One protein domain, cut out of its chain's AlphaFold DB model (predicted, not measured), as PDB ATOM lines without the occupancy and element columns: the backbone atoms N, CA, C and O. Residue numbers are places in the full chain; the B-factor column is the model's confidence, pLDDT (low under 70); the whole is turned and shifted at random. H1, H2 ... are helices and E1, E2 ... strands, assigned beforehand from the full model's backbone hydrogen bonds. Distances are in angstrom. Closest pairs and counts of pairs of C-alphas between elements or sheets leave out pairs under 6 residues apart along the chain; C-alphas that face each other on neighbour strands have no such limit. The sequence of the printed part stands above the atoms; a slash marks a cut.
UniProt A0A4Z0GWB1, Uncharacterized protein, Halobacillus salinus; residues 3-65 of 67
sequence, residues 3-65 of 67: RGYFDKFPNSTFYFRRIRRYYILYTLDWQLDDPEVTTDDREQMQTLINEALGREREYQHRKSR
ATOM      1  N   ARG A   3      16.096 -31.559 -40.030       97.06
ATOM      2  CA  ARG A   3      16.642 -31.528 -41.391       97.06
ATOM      3  C   ARG A   3      16.360 -32.869 -42.058       97.06
ATOM      4  O   ARG A   3      16.536 -33.897 -41.410       97.06
ATOM      5  N   GLY A   4      15.908 -32.836 -43.303       96.25
ATOM      6  CA  GLY A   4      15.733 -34.005 -44.156       96.25
ATOM      7  C   GLY A   4      16.614 -33.892 -45.393       96.25
ATOM      8  O   GLY A   4      16.741 -32.809 -45.968       96.25
ATOM      9  N   TYR A   5      17.196 -35.024 -45.769       96.81
ATOM     10  CA  TYR A   5      18.019 -35.215 -46.956       96.81
ATOM     11  C   TYR A   5      17.365 -36.333 -47.765       96.81
ATOM     12  O   TYR A   5      16.925 -37.323 -47.176       96.81
ATOM     13  N   PHE A   6      17.243 -36.149 -49.075       96.75
ATOM     14  CA  PHE A   6      16.494 -37.052 -49.947       96.75
ATOM     15  C   PHE A   6      17.337 -37.392 -51.169       96.75
ATOM     16  O   PHE A   6      17.925 -36.496 -51.763       96.75
ATOM     17  N   ASP A   7      17.335 -38.659 -51.583       96.88
ATOM     18  CA  ASP A   7      18.198 -39.152 -52.669       96.88
ATOM     19  C   ASP A   7      17.968 -38.428 -54.004       96.88
ATOM     20  O   ASP A   7      18.894 -38.255 -54.790       96.88
ATOM     21  N   LYS A   8      16.737 -37.959 -54.253       97.00
ATOM     22  CA  LYS A   8      16.385 -37.168 -55.444       97.00
ATOM     23  C   LYS A   8      17.009 -35.762 -55.444       97.00
ATOM     24  O   LYS A   8      17.148 -35.170 -56.509       97.00
ATOM     25  N   PHE A   9      17.366 -35.238 -54.274       97.31
ATOM     26  CA  PHE A   9      17.884 -33.884 -54.070       97.31
ATOM     27  C   PHE A   9      19.174 -33.950 -53.229       97.31
ATOM     28  O   PHE A   9      19.172 -33.559 -52.056       97.31
ATOM     29  N   PRO A  10      20.254 -34.532 -53.780       96.81
ATOM     30  CA  PRO A  10      21.465 -34.844 -53.023       96.81
ATOM     31  C   PRO A  10      22.211 -33.606 -52.508       96.81
ATOM     32  O   PRO A  10      22.951 -33.718 -51.530       96.81
ATOM     33  N   ASN A  11      22.028 -32.439 -53.134       97.38
ATOM     34  CA  ASN A  11      22.722 -31.205 -52.760       97.38
ATOM     35  C   ASN A  11      21.850 -30.262 -51.915       97.38
ATOM     36  O   ASN A  11      22.366 -29.374 -51.234       97.38
ATOM     37  N   SER A  12      20.530 -30.449 -51.937       97.62
ATOM     38  CA  SER A  12      19.563 -29.595 -51.253       97.62
ATOM     39  C   SER A  12      19.290 -30.057 -49.823       97.62
ATOM     40  O   SER A  12      19.318 -31.241 -49.489       97.62
ATOM     41  N   THR A  13      18.944 -29.109 -48.953       98.00
ATOM     42  CA  THR A  13      18.546 -29.396 -47.566       98.00
ATOM     43  C   THR A  13      17.109 -28.966 -47.310       98.00
ATOM     44  O   THR A  13      16.738 -27.817 -47.542       98.00
ATOM     45  N   PHE A  14      16.297 -29.859 -46.742       98.06
ATOM     46  CA  PHE A  14      14.889 -29.590 -46.444       98.06
ATOM     47  C   PHE A  14      14.679 -29.431 -44.942       98.06
ATOM     48  O   PHE A  14      15.098 -30.270 -44.142       98.06
ATOM     49  N   TYR A  15      13.995 -28.364 -44.536       98.00
ATOM     50  CA  TYR A  15      13.760 -28.052 -43.132       98.00
ATOM     51  C   TYR A  15      12.300 -28.278 -42.770       98.00
ATOM     52  O   TYR A  15      11.388 -27.623 -43.279       98.00
ATOM     53  N   PHE A  16      12.086 -29.171 -41.810       97.69
ATOM     54  CA  PHE A  16      10.771 -29.514 -41.304       97.69
ATOM     55  C   PHE A  16      10.532 -28.882 -39.940       97.69
ATOM     56  O   PHE A  16      11.346 -28.981 -39.007       97.69
ATOM     57  N   ARG A  17       9.359 -28.266 -39.795       96.50
ATOM     58  CA  ARG A  17       8.863 -27.786 -38.505       96.50
ATOM     59  C   ARG A  17       7.746 -28.687 -38.016       96.50
ATOM     60  O   ARG A  17       6.910 -29.146 -38.792       96.50
ATOM     61  N   ARG A  18       7.703 -28.893 -36.707       95.19
ATOM     62  CA  ARG A  18       6.587 -29.579 -36.071       95.19
ATOM     63  C   ARG A  18       5.395 -28.631 -35.981       95.19
ATOM     64  O   ARG A  18       5.528 -27.527 -35.460       95.19
ATOM     65  N   ILE A  19       4.233 -29.086 -36.429       92.75
ATOM     66  CA  ILE A  19       2.939 -28.453 -36.181       92.75
ATOM     67  C   ILE A  19       2.086 -29.442 -35.400       92.75
ATOM     68  O   ILE A  19       1.702 -30.497 -35.903       92.75
ATOM     69  N   ARG A  20       1.776 -29.092 -34.146       89.81
ATOM     70  CA  ARG A  20       1.042 -29.954 -33.208       89.81
ATOM     71  C   ARG A  20       1.710 -31.331 -33.053       89.81
ATOM     72  O   ARG A  20       2.647 -31.491 -32.264       89.81
ATOM     73  N   ARG A  21       1.225 -32.336 -33.785       93.19
ATOM     74  CA  ARG A  21       1.603 -33.750 -33.661       93.19
ATOM     75  C   ARG A  21       2.308 -34.321 -34.894       93.19
ATOM     76  O   ARG A  21       2.716 -35.469 -34.832       93.19
ATOM     77  N   TYR A  22       2.506 -33.536 -35.949       95.19
ATOM     78  CA  TYR A  22       3.193 -33.960 -37.174       95.19
ATOM     79  C   TYR A  22       4.182 -32.889 -37.648       95.19
ATOM     80  O   TYR A  22       4.230 -31.781 -37.110       95.19
ATOM     81  N   TYR A  23       4.996 -33.226 -38.637       96.19
ATOM     82  CA  TYR A  23       5.987 -32.353 -39.255       96.19
ATOM     83  C   TYR A  23       5.519 -31.921 -40.643       96.19
ATOM     84  O   TYR A  23       4.883 -32.693 -41.356       96.19
ATOM     85  N   ILE A  24       5.817 -30.681 -41.021       95.62
ATOM     86  CA  ILE A  24       5.585 -30.170 -42.375       95.62
ATOM     87  C   ILE A  24       6.850 -29.524 -42.913       95.62
ATOM     88  O   ILE A  24       7.676 -29.040 -42.129       95.62
ATOM     89  N   LEU A  25       6.971 -29.481 -44.238       96.44
ATOM     90  CA  LEU A  25       8.028 -28.721 -44.890       96.44
ATOM     91  C   LEU A  25       7.820 -27.231 -44.578       96.44
ATOM     92  O   LEU A  25       6.727 -26.698 -44.768       96.44
ATOM     93  N   TYR A  26       8.842 -26.583 -44.024       96.31
ATOM     94  CA  TYR A  26       8.796 -25.174 -43.633       96.31
ATOM     95  C   TYR A  26       9.570 -24.298 -44.607       96.31
ATOM     96  O   TYR A  26       9.042 -23.305 -45.095       96.31
ATOM     97  N   THR A  27      10.813 -24.678 -44.868       96.31
ATOM     98  CA  THR A  27      11.698 -24.016 -45.818       96.31
ATOM     99  C   THR A  27      12.658 -25.051 -46.392       96.31
ATOM    100  O   THR A  27      12.756 -26.170 -45.879       96.31
ATOM    101  N   LEU A  28      13.342 -24.694 -47.464       96.19
ATOM    102  CA  LEU A  28      14.316 -25.534 -48.141       96.19
ATOM    103  C   LEU A  28      15.442 -24.651 -48.676       96.19
ATOM    104  O   LEU A  28      15.204 -23.510 -49.064       96.19
ATOM    105  N   ASP A  29      16.648 -25.196 -48.660       97.31
ATOM    106  CA  ASP A  29      17.821 -24.643 -49.326       97.31
ATOM    107  C   ASP A  29      18.044 -25.499 -50.575       97.31
ATOM    108  O   ASP A  29      18.556 -26.614 -50.475       97.31
ATOM    109  N   TRP A  30      17.498 -25.045 -51.706       97.19
ATOM    110  CA  TRP A  30      17.562 -25.765 -52.977       97.19
ATOM    111  C   TRP A  30      18.750 -25.298 -53.798       97.19
ATOM    112  O   TRP A  30      19.001 -24.099 -53.911       97.19
ATOM    113  N   GLN A  31      19.444 -26.267 -54.378       97.06
ATOM    114  CA  GLN A  31      20.605 -26.054 -55.227       97.06
ATOM    115  C   GLN A  31      20.221 -26.265 -56.692       97.06
ATOM    116  O   GLN A  31      19.449 -27.167 -57.001       97.06
ATOM    117  N   LEU A  32      20.788 -25.458 -57.594       96.12
ATOM    118  CA  LEU A  32      20.467 -25.490 -59.028       96.12
ATOM    119  C   LEU A  32      20.778 -26.845 -59.696       96.12
ATOM    120  O   LEU A  32      20.144 -27.189 -60.689       96.12
ATOM    121  N   ASP A  33      21.739 -27.598 -59.153       96.75
ATOM    122  CA  ASP A  33      22.114 -28.943 -59.614       96.75
ATOM    123  C   ASP A  33      21.072 -30.025 -59.280       96.75
ATOM    124  O   ASP A  33      21.108 -31.116 -59.852       96.75
ATOM    125  N   ASP A  34      20.138 -29.738 -58.373       97.12
ATOM    126  CA  ASP A  34      19.053 -30.648 -58.034       97.12
ATOM    127  C   ASP A  34      17.802 -30.363 -58.885       97.12
ATOM    128  O   ASP A  34      17.554 -29.226 -59.294       97.12
ATOM    129  N   PRO A  35      16.950 -31.374 -59.141       96.75
ATOM    130  CA  PRO A  35      15.726 -31.180 -59.912       96.75
ATOM    131  C   PRO A  35      14.758 -30.200 -59.232       96.75
ATOM    132  O   PRO A  35      14.829 -29.948 -58.026       96.75
ATOM    133  N   GLU A  36      13.802 -29.671 -60.001       96.25
ATOM    134  CA  GLU A  36      12.728 -28.839 -59.450       96.25
ATOM    135  C   GLU A  36      11.902 -29.628 -58.419       96.25
ATOM    136  O   GLU A  36      11.526 -30.784 -58.632       96.25
ATOM    137  N   VAL A  37      11.600 -28.984 -57.289       96.62
ATOM    138  CA  VAL A  37      10.772 -29.564 -56.228       96.62
ATOM    139  C   VAL A  37       9.293 -29.433 -56.594       96.62
ATOM    140  O   VAL A  37       8.694 -28.365 -56.420       96.62
ATOM    141  N   THR A  38       8.678 -30.533 -57.025       96.94
ATOM    142  CA  THR A  38       7.254 -30.567 -57.388       96.94
ATOM    143  C   THR A  38       6.331 -30.638 -56.164       96.94
ATOM    144  O   THR A  38       6.758 -30.862 -55.027       96.94
ATOM    145  N   THR A  39       5.024 -30.462 -56.374       94.88
ATOM    146  CA  THR A  39       4.020 -30.663 -55.312       94.88
ATOM    147  C   THR A  39       4.002 -32.108 -54.803       94.88
ATOM    148  O   THR A  39       3.890 -32.309 -53.594       94.88
ATOM    149  N   ASP A  40       4.160 -33.087 -55.697       96.12
ATOM    150  CA  ASP A  40       4.200 -34.513 -55.350       96.12
ATOM    151  C   ASP A  40       5.422 -34.832 -54.475       96.12
ATOM    152  O   ASP A  40       5.285 -35.420 -53.401       96.12
ATOM    153  N   ASP A  41       6.591 -34.286 -54.835       97.12
ATOM    154  CA  ASP A  41       7.808 -34.398 -54.024       97.12
ATOM    155  C   ASP A  41       7.585 -33.877 -52.602       97.12
ATOM    156  O   ASP A  41       7.924 -34.537 -51.618       97.12
ATOM    157  N   ARG A  42       6.955 -32.703 -52.460       95.31
ATOM    158  CA  ARG A  42       6.658 -32.120 -51.140       95.31
ATOM    159  C   ARG A  42       5.714 -32.995 -50.327       95.31
ATOM    160  O   ARG A  42       5.820 -33.040 -49.098       95.31
ATOM    161  N   GLU A  43       4.751 -33.642 -50.967       95.12
ATOM    162  CA  GLU A  43       3.828 -34.548 -50.292       95.12
ATOM    163  C   GLU A  43       4.534 -35.829 -49.838       95.12
ATOM    164  O   GLU A  43       4.382 -36.244 -48.681       95.12
ATOM    165  N   GLN A  44       5.351 -36.412 -50.711       96.56
ATOM    166  CA  GLN A  44       6.121 -37.611 -50.415       96.56
ATOM    167  C   GLN A  44       7.137 -37.357 -49.295       96.56
ATOM    168  O   GLN A  44       7.140 -38.081 -48.300       96.56
ATOM    169  N   MET A  45       7.914 -36.274 -49.367       96.69
ATOM    170  CA  MET A  45       8.877 -35.879 -48.330       96.69
ATOM    171  C   MET A  45       8.237 -35.734 -46.949       96.69
ATOM    172  O   MET A  45       8.781 -36.186 -45.940       96.69
ATOM    173  N   GLN A  46       7.068 -35.091 -46.885       96.00
ATOM    174  CA  GLN A  46       6.341 -34.938 -45.628       96.00
ATOM    175  C   GLN A  46       5.785 -36.270 -45.123       96.00
ATOM    176  O   GLN A  46       5.699 -36.467 -43.913       96.00
ATOM    177  N   THR A  47       5.413 -37.183 -46.015       96.62
ATOM    178  CA  THR A  47       4.972 -38.527 -45.629       96.62
ATOM    179  C   THR A  47       6.148 -39.299 -45.025       96.62
ATOM    180  O   THR A  47       6.069 -39.696 -43.862       96.62
ATOM    181  N   LEU A  48       7.280 -39.362 -45.736       97.25
ATOM    182  CA  LEU A  48       8.507 -40.048 -45.314       97.25
ATOM    183  C   LEU A  48       9.041 -39.544 -43.970       97.25
ATOM    184  O   LEU A  48       9.353 -40.336 -43.083       97.25
ATOM    185  N   ILE A  49       9.112 -38.224 -43.767       97.00
ATOM    186  CA  ILE A  49       9.635 -37.686 -42.503       97.00
ATOM    187  C   ILE A  49       8.704 -37.986 -41.323       97.00
ATOM    188  O   ILE A  49       9.163 -38.188 -40.200       97.00
ATOM    189  N   ASN A  50       7.384 -38.000 -41.544       96.81
ATOM    190  CA  ASN A  50       6.440 -38.326 -40.482       96.81
ATOM    191  C   ASN A  50       6.437 -39.822 -40.188       96.81
ATOM    192  O   ASN A  50       6.304 -40.182 -39.025       96.81
ATOM    193  N   GLU A  51       6.630 -40.680 -41.183       97.00
ATOM    194  CA  GLU A  51       6.849 -42.111 -40.975       97.00
ATOM    195  C   GLU A  51       8.116 -42.362 -40.149       97.00
ATOM    196  O   GLU A  51       8.035 -42.931 -39.059       97.00
ATOM    197  N   ALA A  52       9.254 -41.805 -40.575       96.31
ATOM    198  CA  ALA A  52      10.542 -41.954 -39.896       96.31
ATOM    199  C   ALA A  52      10.529 -41.464 -38.434       96.31
ATOM    200  O   ALA A  52      11.266 -41.972 -37.591       96.31
ATOM    201  N   LEU A  53       9.682 -40.482 -38.108       95.62
ATOM    202  CA  LEU A  53       9.547 -39.916 -36.761       95.62
ATOM    203  C   LEU A  53       8.356 -40.483 -35.962       95.62
ATOM    204  O   LEU A  53       8.036 -39.960 -34.888       95.62
ATOM    205  N   GLY A  54       7.666 -41.511 -36.473       95.81
ATOM    206  CA  GLY A  54       6.533 -42.156 -35.799       95.81
ATOM    207  C   GLY A  54       5.279 -41.275 -35.683       95.81
ATOM    208  O   GLY A  54       4.515 -41.383 -34.724       95.81
ATOM    209  N   ARG A  55       5.083 -40.349 -36.626       95.38
ATOM    210  CA  ARG A  55       3.980 -39.370 -36.707       95.38
ATOM    211  C   ARG A  55       3.070 -39.550 -37.922       95.38
ATOM    212  O   ARG A  55       2.188 -38.719 -38.135       95.38
ATOM    213  N   GLU A  56       3.243 -40.621 -38.688       93.69
ATOM    214  CA  GLU A  56       2.474 -40.902 -39.905       93.69
ATOM    215  C   GLU A  56       0.956 -40.808 -39.682       93.69
ATOM    216  O   GLU A  56       0.285 -40.039 -40.364       93.69
ATOM    217  N   ARG A  57       0.412 -41.506 -38.673       93.06
ATOM    218  CA  ARG A  57      -1.035 -41.502 -38.377       93.06
ATOM    219  C   ARG A  57      -1.591 -40.090 -38.194       93.06
ATOM    220  O   ARG A  57      -2.604 -39.729 -38.783       93.06
ATOM    221  N   GLU A  58      -0.896 -39.266 -37.416       92.25
ATOM    222  CA  GLU A  58      -1.295 -37.880 -37.143       92.25
ATOM    223  C   GLU A  58      -1.226 -37.011 -38.407       92.25
ATOM    224  O   GLU A  58      -2.054 -36.118 -38.600       92.25
ATOM    225  N   TYR A  59      -0.251 -37.279 -39.280       92.75
ATOM    226  CA  TYR A  59      -0.123 -36.611 -40.570       92.75
ATOM    227  C   TYR A  59      -1.240 -37.020 -41.546       92.75
ATOM    228  O   TYR A  59      -1.828 -36.153 -42.194       92.75
ATOM    229  N   GLN A  60      -1.612 -38.301 -41.601       89.56
ATOM    230  CA  GLN A  60      -2.716 -38.783 -42.442       89.56
ATOM    231  C   GLN A  60      -4.078 -38.267 -41.956       89.56
ATOM    232  O   GLN A  60      -4.889 -37.803 -42.757       89.56
ATOM    233  N   HIS A  61      -4.302 -38.220 -40.638       89.62
ATOM    234  CA  HIS A  61      -5.511 -37.626 -40.050       89.62
ATOM    235  C   HIS A  61      -5.660 -36.129 -40.375       89.62
ATOM    236  O   HIS A  61      -6.769 -35.596 -40.363       89.62
ATOM    237  N   ARG A  62      -4.562 -35.410 -40.662       84.56
ATOM    238  CA  ARG A  62      -4.642 -34.046 -41.209       84.56
ATOM    239  C   ARG A  62      -5.185 -34.070 -42.636       84.56
ATOM    240  O   ARG A  62      -6.074 -33.281 -42.935       84.56
ATOM    241  N   LYS A  63      -4.648 -34.942 -43.500       73.31
ATOM    242  CA  LYS A  63      -5.057 -35.033 -44.912       73.31
ATOM    243  C   LYS A  63      -6.549 -35.351 -45.041       73.31
ATOM    244  O   LYS A  63      -7.227 -34.689 -45.815       73.31
ATOM    245  N   SER A  64      -7.080 -36.245 -44.205       72.31
ATOM    246  CA  SER A  64      -8.507 -36.608 -44.224       72.31
ATOM    247  C   SER A  64      -9.466 -35.482 -43.815       72.31
ATOM    248  O   SER A  64     -10.667 -35.634 -43.985       72.31
ATOM    249  N   ARG A  65      -8.973 -34.387 -43.214       66.94
ATOM    250  CA  ARG A  65      -9.782 -33.207 -42.844       66.94
ATOM    251  C   ARG A  65      -9.658 -32.061 -43.850       66.94
ATOM    252  O   ARG A  65     -10.301 -31.034 -43.664       66.94
TER     253      ARG A  65
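AT A GLANCE: This is residues 3 to 65 of the 67 residues of an uncharacterized protein of Halobacillus salinus (UniProt A0A4Z0GWB1). A strongly twisted sheet of three strands curls round one helix, H1, and a shorter helix, H2, folds back from the far end of H1 and sits at one end of the whole, grazing the sheet. The long hairpin of E2 and E3 runs along the length, with the short strand E1 beside E2, and the link of residues 30 to 38 brings the backbone round to H1. The printed part has 63 residues, with three named strands followed by two named helices in the order E1, E2, E3, H1, H2; the sheet order is E1, E2, E3, antiparallel throughout, and the class is mixed, helices and strands. The whole is compact, with a radius of gyration of the C-alphas of 11.8 A, yet elongated in outline, with spans of 35 by 19 by 17 A.

IN THESE COORDINATES: E1 takes residues 3 to 6 and is 10.2 A long from first to last C-alpha, beginning with C-alpha 3 at (16.642, -31.528, -41.391). E2, residues 9 to 19, is the longest strand at 23.9 A and bends by 84 degrees at residue 12. E3, residues 22 to 29, measures 21.2 A. H1, residues 39 to 52, measures 20.2 A and begins with C-alpha 39 at (4.020, -30.663, -55.312). H2, residues 56 to 63, measures 10.8 A and ends with C-alpha 63 at (-5.057, -35.033, -44.912).

HOW THE PARTS SIT: E1, E2 and E3 form a meander, each strand the antiparallel neighbour of the one before. The hairpin of E1 and E2 has its directions at 137 degrees, and N 4 and O 14 are within hydrogen-bond range at 2.8 A. The hairpin of E2 and E3 has its directions at 140 degrees, with N 15 and O 27 at 2.9 A and N 24 and O 17 at 2.9 A. The edge strands E1 and E3 are apart. H1 is on one face of the sheet, in two layers, a helix over a sheet; the closest C-alphas of E3 and H1 are those of Ile 24 and Gln 46, 5.8 A apart. The closest C-alphas of E1 and H1 are those of Gly 4 and Ile 49, 7.3 A apart, while E2 and H1 are near each other. H2 only grazes the sheet with residues 56 to 62, and its closest C-alpha pair with E3 is Tyr 22 and Tyr 59, 5.4 A. H1 touches H2 with residues 47 to 50 alone, the closest C-alphas being those of Asn 50 and Glu 56, 4.8 A apart. This helical hairpin runs opposite ways at a shallow tilt of 34.6 degrees, only just short of steep. In H1 and H2 every O i to N i+4 pair is within hydrogen-bond range.

THE WHOLE: The two C-alphas farthest apart are those of Asp 33 and Arg 65, 36.3 A. The printed part has no cut. The links E1 to E2, E2 to E3 and H1 to H2 are tight, and the link E3 to H1, with 9 residues, is short. The mean pLDDT of the printed part is 94.5, and residue 65 is the one printed residue under 70.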